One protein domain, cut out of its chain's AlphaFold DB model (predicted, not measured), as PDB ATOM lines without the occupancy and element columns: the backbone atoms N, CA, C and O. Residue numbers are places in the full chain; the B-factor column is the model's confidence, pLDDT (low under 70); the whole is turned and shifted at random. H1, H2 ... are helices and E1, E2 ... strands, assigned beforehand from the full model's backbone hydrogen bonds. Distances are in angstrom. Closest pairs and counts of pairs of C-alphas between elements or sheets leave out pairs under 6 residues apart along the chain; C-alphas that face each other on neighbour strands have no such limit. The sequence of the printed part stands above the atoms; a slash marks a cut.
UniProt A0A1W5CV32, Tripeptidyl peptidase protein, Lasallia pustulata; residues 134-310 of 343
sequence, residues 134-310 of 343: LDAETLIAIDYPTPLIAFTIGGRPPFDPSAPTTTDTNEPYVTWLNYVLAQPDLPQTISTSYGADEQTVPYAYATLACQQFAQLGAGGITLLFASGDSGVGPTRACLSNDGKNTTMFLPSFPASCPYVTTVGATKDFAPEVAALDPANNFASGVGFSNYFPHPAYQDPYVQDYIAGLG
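What this domain is: This is residues 134 to 310 of the 343 residues of the protein "Tripeptidyl peptidase protein" of Lasallia pustulata (UniProt A0A1W5CV32). With little regular structure, long loops surround a small parallel sheet, order E1 E2 E3; H3 packs on it by residues 213 to 217, H2 beside H3, and residues 303 to 310 stick out. The 177 printed residues run H1 H2 E1 H3 E2 E3 E4 H4, a mixed class with only 62 residues in named elements. The whole is compact, radius of gyration 17.0 A, spanning 46 by 43 by 36 A.

How they stand to each other: H1, residues 134 to 143, only grazes the sheet of E1, 189 to 192, E2, 222 to 226, and E3, 261 to 263. H2, 173 to 180, touches H3, 203 to 218, closest at C-alphas Val 174 and Ala 209, 5.4 A, a shallow tilt of 30 degrees, the same way. E1, H3, E2 form a strand-helix-strand unit, parallel neighbours joined through a helix, its crossover right-handed. Look within hydrogen-bond range for N 190 and O 222, 2.9 A, then N 263 and O 225, 2.8 A. E4, 287 to 289, pairs with no named strand; H4, 296 to 308, is apart from H3. Each O i to N i+4 pair is within range in H1, H2 and H3; in H4, 7 of 9.

Where its parts are: Find C-alpha 134 at (-39.115, 12.449, -12.120), where H1 begins; H3 runs 22.2 A, and H4 18.9 A to C-alpha 308 at (-31.173, 42.451, -29.066).

The domain as a whole: The printed part has no cut; H1 to H2, E2 to E3 and E3 to E4 are long links. Confidence is under 70 at 19 residues, among them 134 to 144.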
ATOM      1  N   LEU A 134     -40.072  11.357 -12.374       50.28
ATOM      2  CA  LEU A 134     -39.115  12.449 -12.120       50.28
ATOM      3  C   LEU A 134     -39.770  13.680 -11.473       50.28
ATOM      4  O   LEU A 134     -39.221  14.224 -10.514       50.28
ATOM      5  N   ASP A 135     -40.956  14.074 -11.942       56.25
ATOM      6  CA  ASP A 135     -41.672  15.236 -11.402       56.25
ATOM      7  C   ASP A 135     -42.030  15.003  -9.931       56.25
ATOM      8  O   ASP A 135     -41.757  15.841  -9.081       56.25
ATOM      9  N   ALA A 136     -42.553  13.819  -9.596       58.97
ATOM     10  CA  ALA A 136     -42.915  13.466  -8.225       58.97
ATOM     11  C   ALA A 136     -41.703  13.452  -7.277       58.97
ATOM     12  O   ALA A 136     -41.779  13.999  -6.178       58.97
ATOM     13  N   GLU A 137     -40.586  12.842  -7.687       56.53
ATOM     14  CA  GLU A 137     -39.367  12.763  -6.871       56.53
ATOM     15  C   GLU A 137     -38.739  14.149  -6.652       56.53
ATOM     16  O   GLU A 137     -38.316  14.462  -5.536       56.53
ATOM     17  N   THR A 138     -38.749  15.001  -7.682       62.12
ATOM     18  CA  THR A 138     -38.222  16.371  -7.612       62.12
ATOM     19  C   THR A 138     -39.131  17.283  -6.787       62.12
ATOM     20  O   THR A 138     -38.650  17.980  -5.894       62.12
ATOM     21  N   LEU A 139     -40.450  17.229  -7.008       63.91
ATOM     22  CA  LEU A 139     -41.433  18.017  -6.257       63.91
ATOM     23  C   LEU A 139     -41.417  17.664  -4.769       63.91
ATOM     24  O   LEU A 139     -41.362  18.561  -3.936       63.91
ATOM     25  N   ILE A 140     -41.384  16.373  -4.415       65.25
ATOM     26  CA  ILE A 140     -41.305  15.956  -3.006       65.25
ATOM     27  C   ILE A 140     -40.008  16.453  -2.360       65.25
ATOM     28  O   ILE A 140     -40.019  16.829  -1.192       65.25
ATOM     29  N   ALA A 141     -38.886  16.451  -3.086       59.97
ATOM     30  CA  ALA A 141     -37.608  16.894  -2.535       59.97
ATOM     31  C   ALA A 141     -37.560  18.411  -2.285       59.97
ATOM     32  O   ALA A 141     -36.977  18.838  -1.288       59.97
ATOM     33  N   ILE A 142     -38.152  19.207  -3.179       67.75
ATOM     34  CA  ILE A 142     -38.121  20.676  -3.114       67.75
ATOM     35  C   ILE A 142     -39.200  21.222  -2.172       67.75
ATOM     36  O   ILE A 142     -38.932  22.152  -1.416       67.75
ATOM     37  N   ASP A 143     -40.399  20.640  -2.201       66.81
ATOM     38  CA  ASP A 143     -41.609  21.228  -1.615       66.81
ATOM     39  C   ASP A 143     -42.144  20.442  -0.402       66.81
ATOM     40  O   ASP A 143     -43.277  20.615   0.032       66.81
ATOM     41  N   TYR A 144     -41.347  19.555   0.204       68.75
ATOM     42  CA  TYR A 144     -41.759  18.902   1.452       68.75
ATOM     43  C   TYR A 144     -42.027  19.947   2.561       68.75
ATOM     44  O   TYR A 144     -41.149  20.774   2.827       68.75
ATOM     45  N   PRO A 145     -43.164  19.893   3.295       72.25
ATOM     46  CA  PRO A 145     -44.141  18.798   3.403       72.25
ATOM     47  C   PRO A 145     -45.450  18.973   2.599       72.25
ATOM     48  O   PRO A 145     -46.463  18.373   2.973       72.25
ATOM     49  N   THR A 146     -45.475  19.788   1.544       74.81
ATOM     50  CA  THR A 146     -46.669  20.021   0.715       74.81
ATOM     51  C   THR A 146     -47.221  18.703   0.136       74.81
ATOM     52  O   THR A 146     -46.451  17.870  -0.353       74.81
ATOM     53  N   PRO A 147     -48.546  18.447   0.205       73.19
ATOM     54  CA  PRO A 147     -49.133  17.220  -0.330       73.19
ATOM     55  C   PRO A 147     -48.990  17.105  -1.853       73.19
ATOM     56  O   PRO A 147     -49.476  17.957  -2.592       73.19
ATOM     57  N   LEU A 148     -48.411  15.998  -2.325       71.19
ATOM     58  CA  LEU A 148     -48.356  15.670  -3.750       71.19
ATOM     59  C   LEU A 148     -49.618  14.909  -4.185       71.19
ATOM     60  O   LEU A 148     -49.916  13.830  -3.664       71.19
ATOM     61  N   ILE A 149     -50.312  15.434  -5.194       75.38
ATOM     62  CA  ILE A 149     -51.405  14.751  -5.897       75.38
ATOM     63  C   ILE A 149     -50.915  14.401  -7.302       75.38
ATOM     64  O   ILE A 149     -50.537  15.282  -8.066       75.38
ATOM     65  N   ALA A 150     -50.933  13.113  -7.650       73.00
ATOM     66  CA  ALA A 150     -50.552  12.642  -8.978       73.00
ATOM     67  C   ALA A 150     -51.796  12.289  -9.805       73.00
ATOM     68  O   ALA A 150     -52.611  11.459  -9.392       73.00
ATOM     69  N   PHE A 151     -51.915  12.884 -10.993       71.88
ATOM     70  CA  PHE A 151     -52.948  12.546 -11.970       71.88
ATOM     71  C   PHE A 151     -52.373  11.604 -13.031       71.88
ATOM     72  O   PHE A 151     -51.293  11.831 -13.564       71.88
ATOM     73  N   THR A 152     -53.101  10.536 -13.359       67.75
ATOM     74  CA  THR A 152     -52.727   9.607 -14.435       67.75
ATOM     75  C   THR A 152     -53.876   9.503 -15.426       67.75
ATOM     76  O   THR A 152     -55.005   9.188 -15.055       67.75
ATOM     77  N   ILE A 153     -53.586   9.780 -16.693       67.00
ATOM     78  CA  ILE A 153     -54.574  10.179 -17.706       67.00
ATOM     79  C   ILE A 153     -54.437   9.356 -18.986       67.00
ATOM     80  O   ILE A 153     -53.582   9.617 -19.827       67.00
ATOM     81  N   GLY A 154     -55.233   8.300 -19.117       63.09
ATOM     82  CA  GLY A 154     -55.233   7.523 -20.354       63.09
ATOM     83  C   GLY A 154     -55.926   8.292 -21.478       63.09
ATOM     84  O   GLY A 154     -56.901   8.999 -21.235       63.09
ATOM     85  N   GLY A 155     -55.480   8.114 -22.717       67.00
ATOM     86  CA  GLY A 155     -56.151   8.701 -23.872       67.00
ATOM     87  C   GLY A 155     -55.302   8.645 -25.130       67.00
ATOM     88  O   GLY A 155     -54.124   8.299 -25.081       67.00
ATOM     89  N   ARG A 156     -55.932   8.953 -26.262       74.44
ATOM     90  CA  ARG A 156     -55.264   9.270 -27.528       74.44
ATOM     91  C   ARG A 156     -55.955  10.502 -28.098       74.44
ATOM     92  O   ARG A 156     -57.116  10.375 -28.501       74.44
ATOM     93  N   PRO A 157     -55.346  11.688 -27.993       80.06
ATOM     94  CA  PRO A 157     -55.950  12.907 -28.507       80.06
ATOM     95  C   PRO A 157     -55.876  12.957 -30.045       80.06
ATOM     96  O   PRO A 157     -55.253  12.109 -30.678       80.06
ATOM     97  N   PRO A 158     -56.531  13.944 -30.674       81.69
ATOM     98  CA  PRO A 158     -56.322  14.248 -32.084       81.69
ATOM     99  C   PRO A 158     -54.847  14.542 -32.402       81.69
ATOM    100  O   PRO A 158     -54.122  15.106 -31.578       81.69
ATOM    101  N   PHE A 159     -54.424  14.182 -33.612       86.75
ATOM    102  CA  PHE A 159     -53.026  14.235 -34.027       86.75
ATOM    103  C   PHE A 159     -52.892  14.529 -35.522       86.75
ATOM    104  O   PHE A 159     -53.438  13.797 -36.357       86.75
ATOM    105  N   ASP A 160     -52.105  15.557 -35.830       84.44
ATOM    106  CA  ASP A 160     -51.682  15.908 -37.180       84.44
ATOM    107  C   ASP A 160     -50.261  15.366 -37.409       84.44
ATOM    108  O   ASP A 160     -49.296  15.911 -36.867       84.44
ATOM    109  N   PRO A 161     -50.085  14.279 -38.184       83.56
ATOM    110  CA  PRO A 161     -48.763  13.702 -38.396       83.56
ATOM    111  C   PRO A 161     -47.855  14.690 -39.124       83.56
ATOM    112  O   PRO A 161     -48.271  15.314 -40.098       83.56
ATOM    113  N   SER A 162     -46.600  14.769 -38.692       81.81
ATOM    114  CA  SER A 162     -45.548  15.577 -39.304       81.81
ATOM    115  C   SER A 162     -44.423  14.690 -39.849       81.81
ATOM    116  O   SER A 162     -44.388  13.475 -39.632       81.81
ATOM    117  N   ALA A 163     -43.487  15.284 -40.594       79.81
ATOM    118  CA  ALA A 163     -42.312  14.566 -41.085       79.81
ATOM    119  C   ALA A 163     -41.484  13.897 -39.959       79.81
ATOM    120  O   ALA A 163     -41.157  12.716 -40.116       79.81
ATOM    121  N   PRO A 164     -41.162  14.578 -38.835       73.38
ATOM    122  CA  PRO A 164     -40.466  13.940 -37.715       73.38
ATOM    123  C   PRO A 164     -41.363  13.059 -36.840       73.38
ATOM    124  O   PRO A 164     -40.888  12.059 -36.299       73.38
ATOM    125  N   THR A 165     -42.656  13.372 -36.746       79.00
ATOM    126  CA  THR A 165     -43.574  12.728 -35.802       79.00
ATOM    127  C   THR A 165     -44.706  12.068 -36.578       79.00
ATOM    128  O   THR A 165     -45.692  12.693 -36.947       79.00
ATOM    129  N   THR A 166     -44.554  10.770 -36.858       80.88
ATOM    130  CA  THR A 166     -45.502   9.996 -37.693       80.88
ATOM    131  C   THR A 166     -46.461   9.116 -36.893       80.88
ATOM    132  O   THR A 166     -47.372   8.501 -37.455       80.88
ATOM    133  N   THR A 167     -46.259   9.036 -35.581       77.38
ATOM    134  CA  THR A 167     -47.118   8.319 -34.639       77.38
ATOM    135  C   THR A 167     -47.631   9.288 -33.599       77.38
ATOM    136  O   THR A 167     -46.868  10.130 -33.137       77.38
ATOM    137  N   ASP A 168     -48.890   9.115 -33.210       78.88
ATOM    138  CA  ASP A 168     -49.517   9.929 -32.180       78.88
ATOM    139  C   ASP A 168     -48.771   9.773 -30.847       78.88
ATOM    140  O   ASP A 168     -48.733   8.693 -30.248       78.88
ATOM    141  N   THR A 169     -48.125  10.864 -30.454       76.56
ATOM    142  CA  THR A 169     -47.437  11.049 -29.173       76.56
ATOM    143  C   THR A 169     -48.026  12.234 -28.414       76.56
ATOM    144  O   THR A 169     -47.485  12.624 -27.385       76.56
ATOM    145  N   ASN A 170     -49.135  12.791 -28.913       81.44
ATOM    146  CA  ASN A 170     -49.786  13.926 -28.294       81.44
ATOM    147  C   ASN A 170     -50.398  13.511 -26.963       81.44
ATOM    148  O   ASN A 170     -50.926  12.409 -26.788       81.44
ATOM    149  N   GLU A 171     -50.379  14.453 -26.035       82.94
ATOM    150  CA  GLU A 171     -50.843  14.220 -24.680       82.94
ATOM    151  C   GLU A 171     -52.329  14.597 -24.552       82.94
ATOM    152  O   GLU A 171     -52.766  15.614 -25.104       82.94
ATOM    153  N   PRO A 172     -53.153  13.786 -23.857       85.12
ATOM    154  CA  PRO A 172     -54.607  13.944 -23.824       85.12
ATOM    155  C   PRO A 172     -55.077  15.059 -22.865       85.12
ATOM    156  O   PRO A 172     -55.922  14.836 -21.996       85.12
ATOM    157  N   TYR A 173     -54.569  16.281 -23.041       88.94
ATOM    158  CA  TYR A 173     -54.835  17.438 -22.178       88.94
ATOM    159  C   TYR A 173     -56.310  17.787 -21.996       88.94
ATOM    160  O   TYR A 173     -56.735  18.036 -20.878       88.94
ATOM    161  N   VAL A 174     -57.137  17.758 -23.039       85.88
ATOM    162  CA  VAL A 174     -58.577  18.043 -22.875       85.88
ATOM    163  C   VAL A 174     -59.254  16.978 -22.005       85.88
ATOM    164  O   VAL A 174     -60.127  17.292 -21.202       85.88
ATOM    165  N   THR A 175     -58.829  15.713 -22.094       83.00
ATOM    166  CA  THR A 175     -59.353  14.651 -21.219       83.00
ATOM    167  C   THR A 175     -58.956  14.892 -19.766       83.00
ATOM    168  O   THR A 175     -59.784  14.718 -18.873       83.00
ATOM    169  N   TRP A 176     -57.717  15.326 -19.537       87.69
ATOM    170  CA  TRP A 176     -57.255  15.755 -18.222       87.69
ATOM    171  C   TRP A 176     -58.075  16.917 -17.664       87.69
ATOM    172  O   TRP A 176     -58.600  16.835 -16.557       87.69
ATOM    173  N   LEU A 177     -58.199  17.984 -18.450       88.88
ATOM    174  CA  LEU A 177     -58.816  19.238 -18.042       88.88
ATOM    175  C   LEU A 177     -60.295  19.057 -17.746       88.88
ATOM    176  O   LEU A 177     -60.767  19.555 -16.732       88.88
ATOM    177  N   ASN A 178     -61.000  18.260 -18.552       83.31
ATOM    178  CA  ASN A 178     -62.388  17.889 -18.279       83.31
ATOM    179  C   ASN A 178     -62.551  17.200 -16.915       83.31
ATOM    180  O   ASN A 178     -63.568  17.386 -16.253       83.31
ATOM    181  N   TYR A 179     -61.571  16.395 -16.490       85.25
ATOM    182  CA  TYR A 179     -61.594  15.774 -15.167       85.25
ATOM    183  C   TYR A 179     -61.254  16.779 -14.062       85.25
ATOM    184  O   TYR A 179     -61.971  16.842 -13.064       85.25
ATOM    185  N   VAL A 180     -60.178  17.553 -14.235       86.38
ATOM    186  CA  VAL A 180     -59.672  18.500 -13.231       86.38
ATOM    187  C   VAL A 180     -60.666  19.620 -12.964       86.38
ATOM    188  O   VAL A 180     -60.994  19.851 -11.808       86.38
ATOM    189  N   LEU A 181     -61.210  20.253 -14.003       85.00
ATOM    190  CA  LEU A 181     -62.197  21.329 -13.861       85.00
ATOM    191  C   LEU A 181     -63.482  20.871 -13.154       85.00
ATOM    192  O   LEU A 181     -64.179  21.686 -12.568       85.00
ATOM    193  N   ALA A 182     -63.779  19.568 -13.165       83.62
ATOM    194  CA  ALA A 182     -64.928  18.998 -12.469       83.62
ATOM    195  C   ALA A 182     -64.658  18.647 -10.990       83.62
ATOM    196  O   ALA A 182     -65.566  18.160 -10.311       83.62
ATOM    197  N   GLN A 183     -63.427  18.812 -10.488       82.62
ATOM    198  CA  GLN A 183     -63.115  18.521  -9.087       82.62
ATOM    199  C   GLN A 183     -63.436  19.727  -8.189       82.62
ATOM    200  O   GLN A 183     -63.085  20.851  -8.537       82.62
ATOM    201  N   PRO A 184     -64.049  19.509  -7.011       78.56
ATOM    202  CA  PRO A 184     -64.411  20.598  -6.102       78.56
ATOM    203  C   PRO A 184     -63.202  21.218  -5.392       78.56
ATOM    204  O   PRO A 184     -63.235  22.395  -5.053       78.56
ATOM    205  N   ASP A 185     -62.148  20.426  -5.181       81.75
ATOM    206  CA  ASP A 185     -60.923  20.826  -4.497       81.75
ATOM    207  C   ASP A 185     -59.725  20.504  -5.396       81.75
ATOM    208  O   ASP A 185     -59.499  19.343  -5.757       81.75
ATOM    209  N   LEU A 186     -58.952  21.530  -5.754       87.31
ATOM    210  CA  LEU A 186     -57.779  21.426  -6.621       87.31
ATOM    211  C   LEU A 186     -56.509  21.919  -5.912       87.31
ATOM    212  O   LEU A 186     -56.587  22.810  -5.063       87.31
ATOM    213  N   PRO A 187     -55.329  21.360  -6.242       87.69
ATOM    214  CA  PRO A 187     -54.062  21.886  -5.747       87.69
ATOM    215  C   PRO A 187     -53.789  23.269  -6.348       87.69
ATOM    216  O   PRO A 187     -54.058  23.494  -7.523       87.69
ATOM    217  N   GLN A 188     -53.193  24.174  -5.570       90.81
ATOM    218  CA  GLN A 188     -52.874  25.540  -6.019       90.81
ATOM    219  C   GLN A 188     -51.827  25.586  -7.137       90.81
ATOM    220  O   GLN A 188     -51.741  26.568  -7.869       90.81
ATOM    221  N   THR A 189     -51.026  24.533  -7.276       90.88
ATOM    222  CA  THR A 189     -50.003  24.424  -8.309       90.88
ATOM    223  C   THR A 189     -50.071  23.049  -8.943       90.88
ATOM    224  O   THR A 189     -50.160  22.030  -8.257       90.88
ATOM    225  N   ILE A 190     -50.021  23.027 -10.269       90.62
ATOM    226  CA  ILE A 190     -49.950  21.816 -11.071       90.62
ATOM    227  C   ILE A 190     -48.726  21.949 -11.965       90.62
ATOM    228  O   ILE A 190     -48.571  22.942 -12.668       90.62
ATOM    229  N   SER A 191     -47.872  20.934 -11.939       87.19
ATOM    230  CA  SER A 191     -46.673  20.862 -12.767       87.19
ATOM    231  C   SER A 191     -46.743  19.653 -13.691       87.19
ATOM    232  O   SER A 191     -47.296  18.613 -13.321       87.19
ATOM    233  N   THR A 192     -46.209  19.802 -14.900       85.25
ATOM    234  CA  THR A 192     -46.148  18.740 -15.904       85.25
ATOM    235  C   THR A 192     -44.925  18.901 -16.804       85.25
ATOM    236  O   THR A 192     -44.659  19.968 -17.357       85.25
ATOM    237  N   SER A 193     -44.203  17.799 -16.986       79.12
ATOM    238  CA  SER A 193     -43.058  17.670 -17.897       79.12
ATOM    239  C   SER A 193     -43.438  17.189 -19.304       79.12
ATOM    240  O   SER A 193     -42.577  16.806 -20.094       79.12
ATOM    241  N   TYR A 194     -44.731  17.179 -19.627       80.00
ATOM    242  CA  TYR A 194     -45.239  16.650 -20.887       80.00
ATOM    243  C   TYR A 194     -45.527  17.751 -21.916       80.00
ATOM    244  O   TYR A 194     -45.969  18.851 -21.584       80.00
ATOM    245  N   GLY A 195     -45.334  17.435 -23.195       85.06
ATOM    246  CA  GLY A 195     -45.559  18.349 -24.312       85.06
ATOM    247  C   GLY A 195     -45.422  17.642 -25.658       85.06
ATOM    248  O   GLY A 195     -44.928  16.517 -25.736       85.06
ATOM    249  N   ALA A 196     -45.882  18.302 -26.714       87.38
ATOM    250  CA  ALA A 196     -45.766  17.853 -28.098       87.38
ATOM    251  C   ALA A 196     -45.364  19.028 -28.997       87.38
ATOM    252  O   ALA A 196     -45.490  20.185 -28.591       87.38
ATOM    253  N   ASP A 197     -44.902  18.758 -30.217       89.69
ATOM    254  CA  ASP A 197     -44.713  19.813 -31.218       89.69
ATOM    255  C   ASP A 197     -46.072  20.481 -31.483       89.69
ATOM    256  O   ASP A 197     -47.042  19.793 -31.813       89.69
ATOM    257  N   GLU A 198     -46.159  21.810 -31.386       92.00
ATOM    258  CA  GLU A 198     -47.424  22.551 -31.518       92.00
ATOM    259  C   GLU A 198     -48.149  22.197 -32.824       92.00
ATOM    260  O   GLU A 198     -49.343  21.925 -32.817       92.00
ATOM    261  N   GLN A 199     -47.404  22.080 -33.927       91.12
ATOM    262  CA  GLN A 199     -47.940  21.739 -35.249       91.12
ATOM    263  C   GLN A 199     -48.465  20.299 -35.399       91.12
ATOM    264  O   GLN A 199     -49.010  19.961 -36.452       91.12
ATOM    265  N   THR A 200     -48.239  19.434 -34.406       89.88
ATOM    266  CA  THR A 200     -48.813  18.078 -34.365       89.88
ATOM    267  C   THR A 200     -50.108  18.021 -33.562       89.88
ATOM    268  O   THR A 200     -50.858  17.048 -33.669       89.88
ATOM    269  N   VAL A 201     -50.399  19.056 -32.771       92.50
ATOM    270  CA  VAL A 201     -51.634  19.200 -32.000       92.50
ATOM    271  C   VAL A 201     -52.619  20.019 -32.833       92.50
ATOM    272  O   VAL A 201     -52.349  21.185 -33.092       92.50
ATOM    273  N   PRO A 202     -53.789  19.486 -33.224       92.88
ATOM    274  CA  PRO A 202     -54.710  20.256 -34.052       92.88
ATOM    275  C   PRO A 202     -55.120  21.572 -33.386       92.88
ATOM    276  O   PRO A 202     -55.524  21.584 -32.220       92.88
ATOM    277  N   TYR A 203     -55.098  22.674 -34.140       92.19
ATOM    278  CA  TYR A 203     -55.356  24.033 -33.634       92.19
ATOM    279  C   TYR A 203     -56.610  24.142 -32.749       92.19
ATOM    280  O   TYR A 203     -56.592  24.776 -31.696       92.19
ATOM    281  N   ALA A 204     -57.708  23.485 -33.143       88.12
ATOM    282  CA  ALA A 204     -58.951  23.490 -32.368       88.12
ATOM    283  C   ALA A 204     -58.807  22.795 -31.000       88.12
ATOM    284  O   ALA A 204     -59.403  23.241 -30.023       88.12
ATOM    285  N   TYR A 205     -58.015  21.720 -30.926       91.75
ATOM    286  CA  TYR A 205     -57.713  21.023 -29.677       91.75
ATOM    287  C   TYR A 205     -56.804  21.870 -28.785       91.75
ATOM    288  O   TYR A 205     -57.107  22.043 -27.606       91.75
ATOM    289  N   ALA A 206     -55.742  22.448 -29.359       94.75
ATOM    290  CA  ALA A 206     -54.829  23.340 -28.649       94.75
ATOM    291  C   ALA A 206     -55.563  24.565 -28.081       94.75
ATOM    292  O   ALA A 206     -55.390  24.904 -26.914       94.75
ATOM    293  N   THR A 207     -56.444  25.182 -28.878       94.06
ATOM    294  CA  THR A 207     -57.268  26.323 -28.451       94.06
ATOM    295  C   THR A 207     -58.185  25.936 -27.295       94.06
ATOM    296  O   THR A 207     -58.202  26.628 -26.284       94.06
ATOM    297  N   LEU A 208     -58.909  24.816 -27.402       90.69
ATOM    298  CA  LEU A 208     -59.799  24.355 -26.335       90.69
ATOM    299  C   LEU A 208     -59.036  24.073 -25.033       90.69
ATOM    300  O   LEU A 208     -59.451  24.533 -23.973       90.69
ATOM    301  N   ALA A 209     -57.918  23.350 -25.116       94.69
ATOM    302  CA  ALA A 209     -57.078  23.073 -23.956       94.69
ATOM    303  C   ALA A 209     -56.528  24.370 -23.339       94.69
ATOM    304  O   ALA A 209     -56.592  24.545 -22.128       94.69
ATOM    305  N   CYS A 210     -56.074  25.320 -24.160       95.81
ATOM    306  CA  CYS A 210     -55.574  26.607 -23.683       95.81
ATOM    307  C   CYS A 210     -56.674  27.447 -23.006       95.81
ATOM    308  O   CYS A 210     -56.459  27.990 -21.926       95.81
ATOM    309  N   GLN A 211     -57.898  27.455 -23.543       94.06
ATOM    310  CA  GLN A 211     -59.055  28.071 -22.878       94.06
ATOM    311  C   GLN A 211     -59.374  27.412 -21.525       94.06
ATOM    312  O   GLN A 211     -59.756  28.089 -20.575       94.06
ATOM    313  N   GLN A 212     -59.206  26.095 -21.411       94.50
ATOM    314  CA  GLN A 212     -59.373  25.377 -20.145       94.50
ATOM    315  C   GLN A 212     -58.225  25.647 -19.154       94.50
ATOM    316  O   GLN A 212     -58.464  25.695 -17.950       94.50
ATOM    317  N   PHE A 213     -57.001  25.899 -19.626       97.25
ATOM    318  CA  PHE A 213     -55.920  26.408 -18.771       97.25
ATOM    319  C   PHE A 213     -56.250  27.805 -18.227       97.25
ATOM    320  O   PHE A 213     -56.062  28.045 -17.036       97.25
ATOM    321  N   ALA A 214     -56.836  28.690 -19.045       95.69
ATOM    322  CA  ALA A 214     -57.304  30.000 -18.586       95.69
ATOM    323  C   ALA A 214     -58.362  29.893 -17.477       95.69
ATOM    324  O   ALA A 214     -58.333  30.679 -16.534       95.69
ATOM    325  N   GLN A 215     -59.265  28.909 -17.551       95.31
ATOM    326  CA  GLN A 215     -60.247  28.640 -16.490       95.31
ATOM    327  C   GLN A 215     -59.572  28.305 -15.156       95.31
ATOM    328  O   GLN A 215     -59.937  28.869 -14.126       95.31
ATOM    329  N   LEU A 216     -58.558  27.434 -15.181       94.56
ATOM    330  CA  LEU A 216     -57.769  27.103 -13.992       94.56
ATOM    331  C   LEU A 216     -57.024  28.332 -13.451       94.56
ATOM    332  O   LEU A 216     -57.096  28.604 -12.252       94.56
ATOM    333  N   GLY A 217     -56.386  29.118 -14.323       95.62
ATOM    334  CA  GLY A 217     -55.706  30.356 -13.930       95.62
ATOM    335  C   GLY A 217     -56.655  31.397 -13.325       95.62
ATOM    336  O   GLY A 217     -56.342  32.009 -12.303       95.62
ATOM    337  N   ALA A 218     -57.853  31.563 -13.896       93.44
ATOM    338  CA  ALA A 218     -58.869  32.482 -13.383       93.44
ATOM    339  C   ALA A 218     -59.366  32.045 -11.994       93.44
ATOM    340  O   ALA A 218     -59.666  32.893 -11.150       93.44
ATOM    341  N   GLY A 219     -59.385  30.728 -11.758       92.81
ATOM    342  CA  GLY A 219     -59.628  30.094 -10.463       92.81
ATOM    343  C   GLY A 219     -58.448  30.132  -9.482       92.81
ATOM    344  O   GLY A 219     -58.566  29.609  -8.377       92.81
ATOM    345  N   GLY A 220     -57.319  30.747  -9.851       94.50
ATOM    346  CA  GLY A 220     -56.150  30.901  -8.981       94.50
ATOM    347  C   GLY A 220     -55.216  29.696  -8.932       94.50
ATOM    348  O   GLY A 220     -54.437  29.569  -7.990       94.50
ATOM    349  N   ILE A 221     -55.287  28.807  -9.924       95.44
ATOM    350  CA  ILE A 221     -54.394  27.655 -10.043       95.44
ATOM    351  C   ILE A 221     -53.202  28.021 -10.930       95.44
ATOM    352  O   ILE A 221     -53.366  28.445 -12.074       95.44
ATOM    353  N   THR A 222     -51.990  27.811 -10.423       95.44
ATOM    354  CA  THR A 222     -50.750  27.972 -11.191       95.44
ATOM    355  C   THR A 222     -50.449  26.709 -11.989       95.44
ATOM    356  O   THR A 222     -50.404  25.607 -11.440       95.44
ATOM    357  N   LEU A 223     -50.198  26.874 -13.285       95.44
ATOM    358  CA  LEU A 223     -49.864  25.798 -14.212       95.44
ATOM    359  C   LEU A 223     -48.414  25.947 -14.684       95.44
ATOM    360  O   LEU A 223     -48.096  26.929 -15.350       95.44
ATOM    361  N   LEU A 224     -47.558  24.978 -14.360       93.38
ATOM    362  CA  LEU A 224     -46.146  24.938 -14.748       93.38
ATOM    363  C   LEU A 224     -45.926  23.860 -15.817       93.38
ATOM    364  O   LEU A 224     -46.198  22.682 -15.569       93.38
ATOM    365  N   PHE A 225     -45.405  24.248 -16.976       92.75
ATOM    366  CA  PHE A 225     -45.133  23.347 -18.100       92.75
ATOM    367  C   PHE A 225     -43.666  23.421 -18.513       92.75
ATOM    368  O   PHE A 225     -43.115  24.509 -18.651       92.75
ATOM    369  N   ALA A 226     -43.030  22.274 -18.754       87.88
ATOM    370  CA  ALA A 226     -41.686  22.258 -19.330       87.88
ATOM    371  C   ALA A 226     -41.685  22.871 -20.743       87.88
ATOM    372  O   ALA A 226     -42.590  22.610 -21.540       87.88
ATOM    373  N   SER A 227     -40.657  23.656 -21.073       89.94
ATOM    374  CA  SER A 227     -40.522  24.283 -22.397       89.94
ATOM    375  C   SER A 227     -40.164  23.301 -23.519       89.94
ATOM    376  O   SER A 227     -40.344  23.615 -24.698       89.94
ATOM    377  N   GLY A 228     -39.682  22.110 -23.154       86.00
ATOM    378  CA  GLY A 228     -39.251  21.043 -24.052       86.00
ATOM    379  C   GLY A 228     -37.735  20.840 -24.058       86.00
ATOM    380  O   GLY A 228     -36.974  21.651 -23.538       86.00
ATOM    381  N   ASP A 229     -37.299  19.749 -24.690       83.75
ATOM    382  CA  ASP A 229     -35.909  19.264 -24.602       83.75
ATOM    383  C   ASP A 229     -35.124  19.419 -25.916       83.75
ATOM    384  O   ASP A 229     -34.009  18.917 -26.057       83.75
ATOM    385  N   SER A 230     -35.723  20.063 -26.921       83.69
ATOM    386  CA  SER A 230     -35.194  20.130 -28.292       83.69
ATOM    387  C   SER A 230     -34.832  21.545 -28.749       83.69
ATOM    388  O   SER A 230     -34.728  21.786 -29.949       83.69
ATOM    389  N   GLY A 231     -34.626  22.498 -27.837       86.62
ATOM    390  CA  GLY A 231     -34.287  23.871 -28.217       86.62
ATOM    391  C   GLY A 231     -35.382  24.514 -29.069       86.62
ATOM    392  O   GLY A 231     -36.550  24.514 -28.695       86.62
ATOM    393  N   VAL A 232     -34.998  25.020 -30.243       85.62
ATOM    394  CA  VAL A 232     -35.921  25.574 -31.253       85.62
ATOM    395  C   VAL A 232     -36.602  24.508 -32.127       85.62
ATOM    396  O   VAL A 232     -37.368  24.840 -33.034       85.62
ATOM    397  N   GLY A 233     -36.277  23.234 -31.917       83.69
ATOM    398  CA  GLY A 233     -36.827  22.099 -32.643       83.69
ATOM    399  C   GLY A 233     -35.812  20.961 -32.812       83.69
ATOM    400  O   GLY A 233     -34.598  21.182 -32.783       83.69
ATOM    401  N   PRO A 234     -36.286  19.723 -33.019       74.12
ATOM    402  CA  PRO A 234     -35.422  18.563 -33.183       74.12
ATOM    403  C   PRO A 234     -34.463  18.698 -34.376       74.12
ATOM    404  O   PRO A 234     -34.805  19.185 -35.458       74.12
ATOM    405  N   THR A 235     -33.242  18.196 -34.192       68.00
ATOM    406  CA  THR A 235     -32.161  18.233 -35.182       68.00
ATOM    407  C   THR A 235     -32.609  17.665 -36.537       68.00
ATOM    408  O   THR A 235     -32.970  16.492 -36.632       68.00
ATOM    409  N   ARG A 236     -32.525  18.482 -37.604       64.19
ATOM    410  CA  ARG A 236     -32.926  18.150 -38.999       64.19
ATOM    411  C   ARG A 236     -34.416  17.842 -39.188       64.19
ATOM    412  O   ARG A 236     -34.788  17.089 -40.088       64.19
ATOM    413  N   ALA A 237     -35.263  18.399 -38.331       74.31
ATOM    414  CA  ALA A 237     -36.699  18.149 -38.345       74.31
ATOM    415  C   ALA A 237     -37.554  19.430 -38.308       74.31
ATOM    416  O   ALA A 237     -38.776  19.335 -38.264       74.31
ATOM    417  N   CYS A 238     -36.927  20.608 -38.397       81.00
ATOM    418  CA  CYS A 238     -37.545  21.938 -38.352       81.00
ATOM    419  C   CYS A 238     -38.277  22.316 -39.647       81.00
ATOM    420  O   CYS A 238     -37.861  23.221 -40.369       81.00
ATOM    421  N   LEU A 239     -39.340  21.581 -39.969       86.31
ATOM    422  CA  LEU A 239     -40.123  21.751 -41.190       86.31
ATOM    423  C   LEU A 239     -41.595  21.999 -40.868       86.31
ATOM    424  O   LEU A 239     -42.163  21.354 -39.981       86.31
ATOM    425  N   SER A 240     -42.210  22.880 -41.653       84.69
ATOM    426  CA  SER A 240     -43.639  23.165 -41.589       84.69
ATOM    427  C   SER A 240     -44.492  21.942 -41.935       84.69
ATOM    428  O   SER A 240     -44.240  21.238 -42.918       84.69
ATOM    429  N   ASN A 241     -45.567  21.733 -41.172       86.44
ATOM    430  CA  ASN A 241     -46.557  20.678 -41.416       86.44
ATOM    431  C   ASN A 241     -47.671  21.085 -42.410       86.44
ATOM    432  O   ASN A 241     -48.749  20.503 -42.437       86.44
ATOM    433  N   ASP A 242     -47.427  22.099 -43.247       82.50
ATOM    434  CA  ASP A 242     -48.389  22.637 -44.225       82.50
ATOM    435  C   ASP A 242     -48.203  22.063 -45.645       82.50
ATOM    436  O   ASP A 242     -48.771  22.562 -46.621       82.50
ATOM    437  N   GLY A 243     -47.363  21.032 -45.775       82.00
ATOM    438  CA  GLY A 243     -47.009  20.402 -47.047       82.00
ATOM    439  C   GLY A 243     -46.013  21.195 -47.899       82.00
ATOM    440  O   GLY A 243     -45.676  20.743 -48.995       82.00
ATOM    441  N   LYS A 244     -45.522  22.349 -47.425       83.19
ATOM    442  CA  LYS A 244     -44.509  23.146 -48.135       83.19
ATOM    443  C   LYS A 244     -43.078  22.829 -47.714       83.19
ATOM    444  O   LYS A 244     -42.162  23.248 -48.418       83.19
ATOM    445  N   ASN A 245     -42.881  22.106 -46.607       81.88
ATOM    446  CA  ASN A 245     -41.566  21.818 -46.021       81.88
ATOM    447  C   ASN A 245     -40.719  23.091 -45.858       81.88
ATOM    448  O   ASN A 245     -39.537  23.114 -46.196       81.88
ATOM    449  N   THR A 246     -41.348  24.176 -45.409       84.44
ATOM    450  CA  THR A 246     -40.643  25.428 -45.138       84.44
ATOM    451  C   THR A 246     -39.870  25.270 -43.839       84.44
ATOM    452  O   THR A 246     -40.425  24.786 -42.853       84.44
ATOM    453  N   THR A 247     -38.597  25.656 -43.841       83.38
ATOM    454  CA  THR A 247     -37.770  25.642 -42.636       83.38
ATOM    455  C   THR A 247     -38.321  26.640 -41.618       83.38
ATOM    456  O   THR A 247     -38.449  27.822 -41.929       83.38
ATOM    457  N   MET A 248     -38.659  26.166 -40.419       82.19
ATOM    458  CA  MET A 248     -39.219  26.983 -39.337       82.19
ATOM    459  C   MET A 248     -38.874  26.398 -37.966       82.19
ATOM    460  O   MET A 248     -38.726  25.182 -37.839       82.19
ATOM    461  N   PHE A 249     -38.804  27.236 -36.933       86.56
ATOM    462  CA  PHE A 249     -38.747  26.747 -35.554       86.56
ATOM    463  C   PHE A 249     -40.030  25.994 -35.182       86.56
ATOM    464  O   PHE A 249     -41.115  26.309 -35.676       86.56
ATOM    465  N   LEU A 250     -39.896  25.003 -34.302       87.94
ATOM    466  CA  LEU A 250     -40.978  24.132 -33.854       87.94
ATOM    467  C   LEU A 250     -41.281  24.398 -32.374       87.94
ATOM    468  O   LEU A 250     -40.669  23.771 -31.510       87.94
ATOM    469  N   PRO A 251     -42.201  25.331 -32.061       90.06
ATOM    470  CA  PRO A 251     -42.642  25.540 -30.687       90.06
ATOM    471  C   PRO A 251     -43.369  24.299 -30.155       90.06
ATOM    472  O   PRO A 251     -43.965  23.534 -30.919       90.06
ATOM    473  N   SER A 252     -43.358  24.125 -28.832       90.69
ATOM    474  CA  SER A 252     -44.068  23.039 -28.153       90.69
ATOM    475  C   SER A 252     -45.397  23.512 -27.557       90.69
ATOM    476  O   SER A 252     -45.509  24.636 -27.077       90.69
ATOM    477  N   PHE A 253     -46.400  22.638 -27.547       93.56
ATOM    478  CA  PHE A 253     -47.648  22.796 -26.806       93.56
ATOM    479  C   PHE A 253     -47.678  21.795 -25.635       93.56
ATOM    480  O   PHE A 253     -47.376  20.620 -25.864       93.56
ATOM    481  N   PRO A 254     -48.091  22.185 -24.409       95.38
ATOM    482  CA  PRO A 254     -48.721  23.459 -24.029       95.38
ATOM    483  C   PRO A 254     -47.810  24.646 -23.735       95.38
ATOM    484  O   PRO A 254     -48.338  25.710 -23.434       95.38
ATOM    485  N   ALA A 255     -46.489  24.500 -23.836       93.50
ATOM    486  CA  ALA A 255     -45.535  25.574 -23.542       93.50
ATOM    487  C   ALA A 255     -45.793  26.884 -24.324       93.50
ATOM    488  O   ALA A 255     -45.397  27.965 -23.893       93.50
ATOM    489  N   SER A 256     -46.465  26.801 -25.472       93.81
ATOM    490  CA  SER A 256     -46.864  27.944 -26.289       93.81
ATOM    491  C   SER A 256     -48.173  28.632 -25.868       93.81
ATOM    492  O   SER A 256     -48.503  29.681 -26.424       93.81
ATOM    493  N   CYS A 257     -48.936  28.062 -24.929       96.00
ATOM    494  CA  CYS A 257     -50.195  28.639 -24.459       96.00
ATOM    495  C   CYS A 257     -49.935  29.836 -23.521       96.00
ATOM    496  O   CYS A 257     -49.243  29.678 -22.519       96.00
ATOM    497  N   PRO A 258     -50.549  31.012 -23.752       94.75
ATOM    498  CA  PRO A 258     -50.303  32.222 -22.954       94.75
ATOM    499  C   PRO A 258     -50.786  32.176 -21.495       94.75
ATOM    500  O   PRO A 258     -50.508  33.106 -20.737       94.75
ATOM    501  N   TYR A 259     -51.542  31.145 -21.107       95.62
ATOM    502  CA  TYR A 259     -52.147  31.017 -19.774       95.62
ATOM    503  C   TYR A 259     -51.428  30.009 -18.871       95.62
ATOM    504  O   TYR A 259     -51.956  29.635 -17.823       95.62
ATOM    505  N   VAL A 260     -50.247  29.540 -19.279       96.00
ATOM    506  CA  VAL A 260     -49.387  28.683 -18.458       96.00
ATOM    507  C   VAL A 260     -48.036  29.349 -18.243       96.00
ATOM    508  O   VAL A 260     -47.593  30.167 -19.046       96.00
ATOM    509  N   THR A 261     -47.363  28.989 -17.157       95.50
ATOM    510  CA  THR A 261     -45.963  29.346 -16.951       95.50
ATOM    511  C   THR A 261     -45.099  28.253 -17.555       95.50
ATOM    512  O   THR A 261     -45.040  27.128 -17.056       95.50
ATOM    513  N   THR A 262     -44.430  28.593 -18.644       94.81
ATOM    514  CA  THR A 262     -43.434  27.730 -19.269       94.81
ATOM    515  C   THR A 262     -42.120  27.841 -18.505       94.81
ATOM    516  O   THR A 262     -41.731  28.941 -18.129       94.81
ATOM    517  N   VAL A 263     -41.449  26.720 -18.250       92.75
ATOM    518  CA  VAL A 263     -40.214  26.650 -17.454       92.75
ATOM    519  C   VAL A 263     -39.091  26.097 -18.325       92.75
ATOM    520  O   VAL A 263     -39.232  25.012 -18.903       92.75
ATOM    521  N   GLY A 264     -38.009  26.867 -18.445       88.06
ATOM    522  CA  GLY A 264     -36.816  26.487 -19.197       88.06
ATOM    523  C   GLY A 264     -35.862  25.614 -18.384       88.06
ATOM    524  O   GLY A 264     -36.157  25.178 -17.272       88.06
ATOM    525  N   ALA A 265     -34.687  25.350 -18.948       83.88
ATOM    526  CA  ALA A 265     -33.617  24.645 -18.260       83.88
ATOM    527  C   ALA A 265     -32.310  25.438 -18.309       83.88
ATOM    528  O   ALA A 265     -31.878  25.917 -19.363       83.88
ATOM    529  N   THR A 266     -31.627  25.489 -17.169       84.75
ATOM    530  CA  THR A 266     -30.299  26.081 -17.012       84.75
ATOM    531  C   THR A 266     -29.277  25.036 -16.563       84.75
ATOM    532  O   THR A 266     -29.609  23.931 -16.122       84.75
ATOM    533  N   LYS A 267     -27.996  25.348 -16.747       78.06
ATOM    534  CA  LYS A 267     -26.870  24.589 -16.202       78.06
ATOM    535  C   LYS A 267     -25.815  25.546 -15.665       78.06
ATOM    536  O   LYS A 267     -25.807  26.728 -16.003       78.06
ATOM    537  N   ASP A 268     -24.888  24.987 -14.893       82.50
ATOM    538  CA  ASP A 268     -23.874  25.726 -14.142       82.50
ATOM    539  C   ASP A 268     -24.497  26.631 -13.056       82.50
ATOM    540  O   ASP A 268     -25.709  26.699 -12.900       82.50
ATOM    541  N   PHE A 269     -23.669  27.252 -12.214       77.62
ATOM    542  CA  PHE A 269     -24.140  28.060 -11.072       77.62
ATOM    543  C   PHE A 269     -23.616  29.504 -11.110       77.62
ATOM    544  O   PHE A 269     -24.197  30.397 -10.501       77.62
ATOM    545  N   ALA A 270     -22.492  29.745 -11.798       81.00
ATOM    546  CA  ALA A 270     -21.856  31.060 -11.892       81.00
ATOM    547  C   ALA A 270     -20.805  31.101 -13.033       81.00
ATOM    548  O   ALA A 270     -19.638  30.778 -12.793       81.00
ATOM    549  N   PRO A 271     -21.168  31.526 -14.257       85.75
ATOM    550  CA  PRO A 271     -22.501  31.967 -14.659       85.75
ATOM    551  C   PRO A 271     -23.456  30.781 -14.802       85.75
ATOM    552  O   PRO A 271     -23.048  29.713 -15.246       85.75
ATOM    553  N   GLU A 272     -24.712  30.983 -14.427       87.69
ATOM    554  CA  GLU A 272     -25.800  30.146 -14.919       87.69
ATOM    555  C   GLU A 272     -25.982  30.427 -16.417       87.69
ATOM    556  O   GLU A 272     -25.925  31.580 -16.857       87.69
ATOM    557  N   VAL A 273     -26.137  29.374 -17.213       87.94
ATOM    558  CA  VAL A 273     -26.304  29.463 -18.667       87.94
ATOM    559  C   VAL A 273     -27.430  28.547 -19.126       87.94
ATOM    560  O   VAL A 273     -27.757  27.573 -18.452       87.94
ATOM    561  N   ALA A 274     -27.997  28.819 -20.303       86.38
ATOM    562  CA  ALA A 274     -29.004  27.947 -20.899       86.38
ATOM    563  C   ALA A 274     -28.491  26.499 -21.002       86.38
ATOM    564  O   ALA A 274     -27.362  26.238 -21.448       86.38
ATOM    565  N   ALA A 275     -29.321  25.550 -20.577       82.62
ATOM    566  CA  ALA A 275     -28.957  24.148 -20.579       82.62
ATOM    567  C   ALA A 275     -28.866  23.621 -22.015       82.62
ATOM    568  O   ALA A 275     -29.805  23.692 -22.808       82.62
ATOM    569  N   LEU A 276     -27.697  23.070 -22.325       84.81
ATOM    570  CA  LEU A 276     -27.368  22.439 -23.594       84.81
ATOM    571  C   LEU A 276     -26.465  21.246 -23.300       84.81
ATOM    572  O   LEU A 276     -25.373  21.420 -22.741       84.81
ATOM    573  N   ASP A 277     -26.902  20.062 -23.705       77.31
ATOM    574  CA  ASP A 277     -26.126  18.832 -23.647       77.31
ATOM    575  C   ASP A 277     -26.204  18.091 -24.994       77.31
ATOM    576  O   ASP A 277     -27.116  17.292 -25.239       77.31
ATOM    577  N   PRO A 278     -25.218  18.318 -25.883       76.25
ATOM    578  CA  PRO A 278     -25.170  17.663 -27.184       76.25
ATOM    579  C   PRO A 278     -25.005  16.141 -27.099       76.25
ATOM    580  O   PRO A 278     -25.362  15.446 -28.048       76.25
ATOM    581  N   ALA A 279     -24.470  15.605 -25.993       74.56
ATOM    582  CA  ALA A 279     -24.296  14.161 -25.835       74.56
ATOM    583  C   ALA A 279     -25.639  13.442 -25.651       74.56
ATOM    584  O   ALA A 279     -25.778  12.296 -26.078       74.56
ATOM    585  N   ASN A 280     -26.625  14.136 -25.076       69.38
ATOM    586  CA  ASN A 280     -27.987  13.644 -24.868       69.38
ATOM    587  C   ASN A 280     -29.004  14.254 -25.844       69.38
ATOM    588  O   ASN A 280     -30.199  14.009 -25.709       69.38
ATOM    589  N   ASN A 281     -28.536  15.020 -26.840       74.56
ATOM    590  CA  ASN A 281     -29.378  15.771 -27.775       74.56
ATOM    591  C   ASN A 281     -30.417  16.648 -27.047       74.56
ATOM    592  O   ASN A 281     -31.563  16.743 -27.480       74.56
ATOM    593  N   PHE A 282     -29.999  17.248 -25.932       79.12
ATOM    594  CA  PHE A 282     -30.828  18.087 -25.079       79.12
ATOM    595  C   PHE A 282     -30.471  19.558 -25.283       79.12
ATOM    596  O   PHE A 282     -29.296  19.937 -25.219       79.12
ATOM    597  N   ALA A 283     -31.486  20.392 -25.456       84.56
ATOM    598  CA  ALA A 283     -31.387  21.839 -25.342       84.56
ATOM    599  C   ALA A 283     -32.681  22.375 -24.726       84.56
ATOM    600  O   ALA A 283     -33.760  21.927 -25.109       84.56
ATOM    601  N   SER A 284     -32.575  23.350 -23.818       85.12
ATOM    602  CA  SER A 284     -33.749  24.011 -23.237       85.12
ATOM    603  C   SER A 284     -34.674  24.526 -24.337       85.12
ATOM    604  O   SER A 284     -34.245  25.315 -25.181       85.12
ATOM    605  N   GLY A 285     -35.931  24.092 -24.315       87.38
ATOM    606  CA  GLY A 285     -36.950  24.493 -25.272       87.38
ATOM    607  C   GLY A 285     -37.150  26.003 -25.273       87.38
ATOM    608  O   GLY A 285     -37.141  26.646 -24.220       87.38
ATOM    609  N   VAL A 286     -37.293  26.567 -26.468       85.94
ATOM    610  CA  VAL A 286     -37.477  28.004 -26.685       85.94
ATOM    611  C   VAL A 286     -38.175  28.222 -28.020       85.94
ATOM    612  O   VAL A 286     -37.962  27.473 -28.974       85.94
ATOM    613  N   GLY A 287     -38.991  29.266 -28.127       85.31
ATOM    614  CA  GLY A 287     -39.557  29.621 -29.417       85.31
ATOM    615  C   GLY A 287     -40.698  30.617 -29.355       85.31
ATOM    616  O   GLY A 287     -40.983  31.242 -28.334       85.31
ATOM    617  N   PHE A 288     -41.337  30.740 -30.511       87.38
ATOM    618  CA  PHE A 288     -42.479  31.598 -30.743       87.38
ATOM    619  C   PHE A 288     -43.634  30.745 -31.266       87.38
ATOM    620  O   PHE A 288     -43.428  29.926 -32.162       87.38
ATOM    621  N   SER A 289     -44.823  30.906 -30.683       92.12
ATOM    622  CA  SER A 289     -46.017  30.159 -31.086       92.12
ATOM    623  C   SER A 289     -46.429  30.533 -32.510       92.12
ATOM    624  O   SER A 289     -46.335  31.695 -32.918       92.12
ATOM    625  N   ASN A 290     -46.933  29.548 -33.254       90.56
ATOM    626  CA  ASN A 290     -47.617  29.754 -34.530       90.56
ATOM    627  C   ASN A 290     -49.141  29.851 -34.358       90.56
ATOM    628  O   ASN A 290     -49.835  30.240 -35.299       90.56
ATOM    629  N   TYR A 291     -49.674  29.447 -33.201       92.00
ATOM    630  CA  TYR A 291     -51.111  29.394 -32.927       92.00
ATOM    631  C   TYR A 291     -51.596  30.591 -32.116       92.00
ATOM    632  O   TYR A 291     -52.647  31.151 -32.426       92.00
ATOM    633  N   PHE A 292     -50.845  30.982 -31.088       93.44
ATOM    634  CA  PHE A 292     -51.267  31.972 -30.107       93.44
ATOM    635  C   PHE A 292     -50.469  33.274 -30.271       93.44
ATOM    636  O   PHE A 292     -49.240  33.237 -30.354       93.44
ATOM    637  N   PRO A 293     -51.137  34.441 -30.332       89.56
ATOM    638  CA  PRO A 293     -50.451  35.731 -30.370       89.56
ATOM    639  C   PRO A 293     -49.742  36.015 -29.040       89.56
ATOM    640  O   PRO A 293     -50.094  35.430 -28.019       89.56
ATOM    641  N   HIS A 294     -48.785  36.949 -29.032       82.31
ATOM    642  CA  HIS A 294     -48.170  37.404 -27.782       82.31
ATOM    643  C   HIS A 294     -49.156  38.213 -26.908       82.31
ATOM    644  O   HIS A 294     -49.730  39.185 -27.399       82.31
ATOM    645  N   PRO A 295     -49.379  37.859 -25.627       87.94
ATOM    646  CA  PRO A 295     -49.857  38.778 -24.610       87.94
ATOM    647  C   PRO A 295     -49.062  40.050 -24.406       87.94
ATOM    648  O   PRO A 295     -47.832  40.058 -24.355       87.94
ATOM    649  N   ALA A 296     -49.832  41.093 -24.106       88.69
ATOM    650  CA  ALA A 296     -49.347  42.425 -23.785       88.69
ATOM    651  C   ALA A 296     -48.396  42.460 -22.577       88.69
ATOM    652  O   ALA A 296     -47.514  43.314 -22.509       88.69
ATOM    653  N   TYR A 297     -48.540  41.534 -21.616       87.88
ATOM    654  CA  TYR A 297     -47.675  41.496 -20.430       87.88
ATOM    655  C   TYR A 297     -46.207  41.177 -20.766       87.88
ATOM    656  O   TYR A 297     -45.327  41.442 -19.946       87.88
ATOM    657  N   GLN A 298     -45.926  40.654 -21.966       87.69
ATOM    658  CA  GLN A 298     -44.568  40.404 -22.447       87.69
ATOM    659  C   GLN A 298     -44.023  41.457 -23.415       87.69
ATOM    660  O   GLN A 298     -42.839  41.391 -23.751       87.69
ATOM    661  N   ASP A 299     -44.826  42.445 -23.826       86.50
ATOM    662  CA  ASP A 299     -44.432  43.448 -24.826       86.50
ATOM    663  C   ASP A 299     -43.070  44.100 -24.552       86.50
ATOM    664  O   ASP A 299     -42.259  44.152 -25.483       86.50
ATOM    665  N   PRO A 300     -42.761  44.553 -23.316       85.00
ATOM    666  CA  PRO A 300     -41.482  45.203 -23.049       85.00
ATOM    667  C   PRO A 300     -40.291  44.268 -23.289       85.00
ATOM    668  O   PRO A 300     -39.271  44.684 -23.826       85.00
ATOM    669  N   TYR A 301     -40.428  42.991 -22.932       86.00
ATOM    670  CA  TYR A 301     -39.334  42.021 -22.962       86.00
ATOM    671  C   TYR A 301     -39.122  41.431 -24.356       86.00
ATOM    672  O   TYR A 301     -37.985  41.266 -24.796       86.00
ATOM    673  N   VAL A 302     -40.208  41.135 -25.074       83.44
ATOM    674  CA  VAL A 302     -40.140  40.535 -26.413       83.44
ATOM    675  C   VAL A 302     -39.560  41.523 -27.418       83.44
ATOM    676  O   VAL A 302     -38.728  41.139 -28.240       83.44
ATOM    677  N   GLN A 303     -39.947  42.799 -27.346       81.50
ATOM    678  CA  GLN A 303     -39.403  43.819 -28.243       81.50
ATOM    679  C   GLN A 303     -37.907  44.041 -28.008       81.50
ATOM    680  O   GLN A 303     -37.141  44.066 -28.974       81.50
ATOM    681  N   ASP A 304     -37.488  44.136 -26.745       83.81
ATOM    682  CA  ASP A 304     -36.077  44.272 -26.380       83.81
ATOM    683  C   ASP A 304     -35.268  43.035 -26.795       83.81
ATOM    684  O   ASP A 304     -34.176  43.174 -27.348       83.81
ATOM    685  N   TYR A 305     -35.820  41.829 -26.613       80.50
ATOM    686  CA  TYR A 305     -35.196  40.590 -27.073       80.50
ATOM    687  C   TYR A 305     -35.016  40.579 -28.595       80.50
ATOM    688  O   TYR A 305     -33.902  40.380 -29.076       80.50
ATOM    689  N   ILE A 306     -36.076  40.860 -29.362       81.25
ATOM    690  CA  ILE A 306     -36.023  40.890 -30.834       81.25
ATOM    691  C   ILE A 306     -35.038  41.957 -31.326       81.25
ATOM    692  O   ILE A 306     -34.273  41.709 -32.259       81.25
ATOM    693  N   ALA A 307     -35.011  43.134 -30.697       80.50
ATOM    694  CA  ALA A 307     -34.031  44.170 -31.014       80.50
ATOM    695  C   ALA A 307     -32.595  43.728 -30.670       80.50
ATOM    696  O   ALA A 307     -31.654  44.034 -31.411       80.50
ATOM    697  N   GLY A 308     -32.435  42.989 -29.570       78.94
ATOM    698  CA  GLY A 308     -31.173  42.451 -29.066       78.94
ATOM    699  C   GLY A 308     -30.606  41.281 -29.871       78.94
ATOM    700  O   GLY A 308     -29.389  41.101 -29.873       78.94
ATOM    701  N   LEU A 309     -31.438  40.544 -30.619       72.19
ATOM    702  CA  LEU A 309     -30.981  39.500 -31.550       72.19
ATOM    703  C   LEU A 309     -30.016  40.056 -32.612       72.19
ATOM    704  O   LEU A 309     -29.198  39.315 -33.159       72.19
ATOM    705  N   GLY A 310     -30.076  41.365 -32.891       52.50
ATOM    706  CA  GLY A 310     -29.326  41.999 -33.969       52.50
ATOM    707  C   GLY A 310     -29.711  41.425 -35.338       52.50
ATOM    708  O   GLY A 310     -30.501  40.494 -35.467       52.50
TER     709      GLY A 310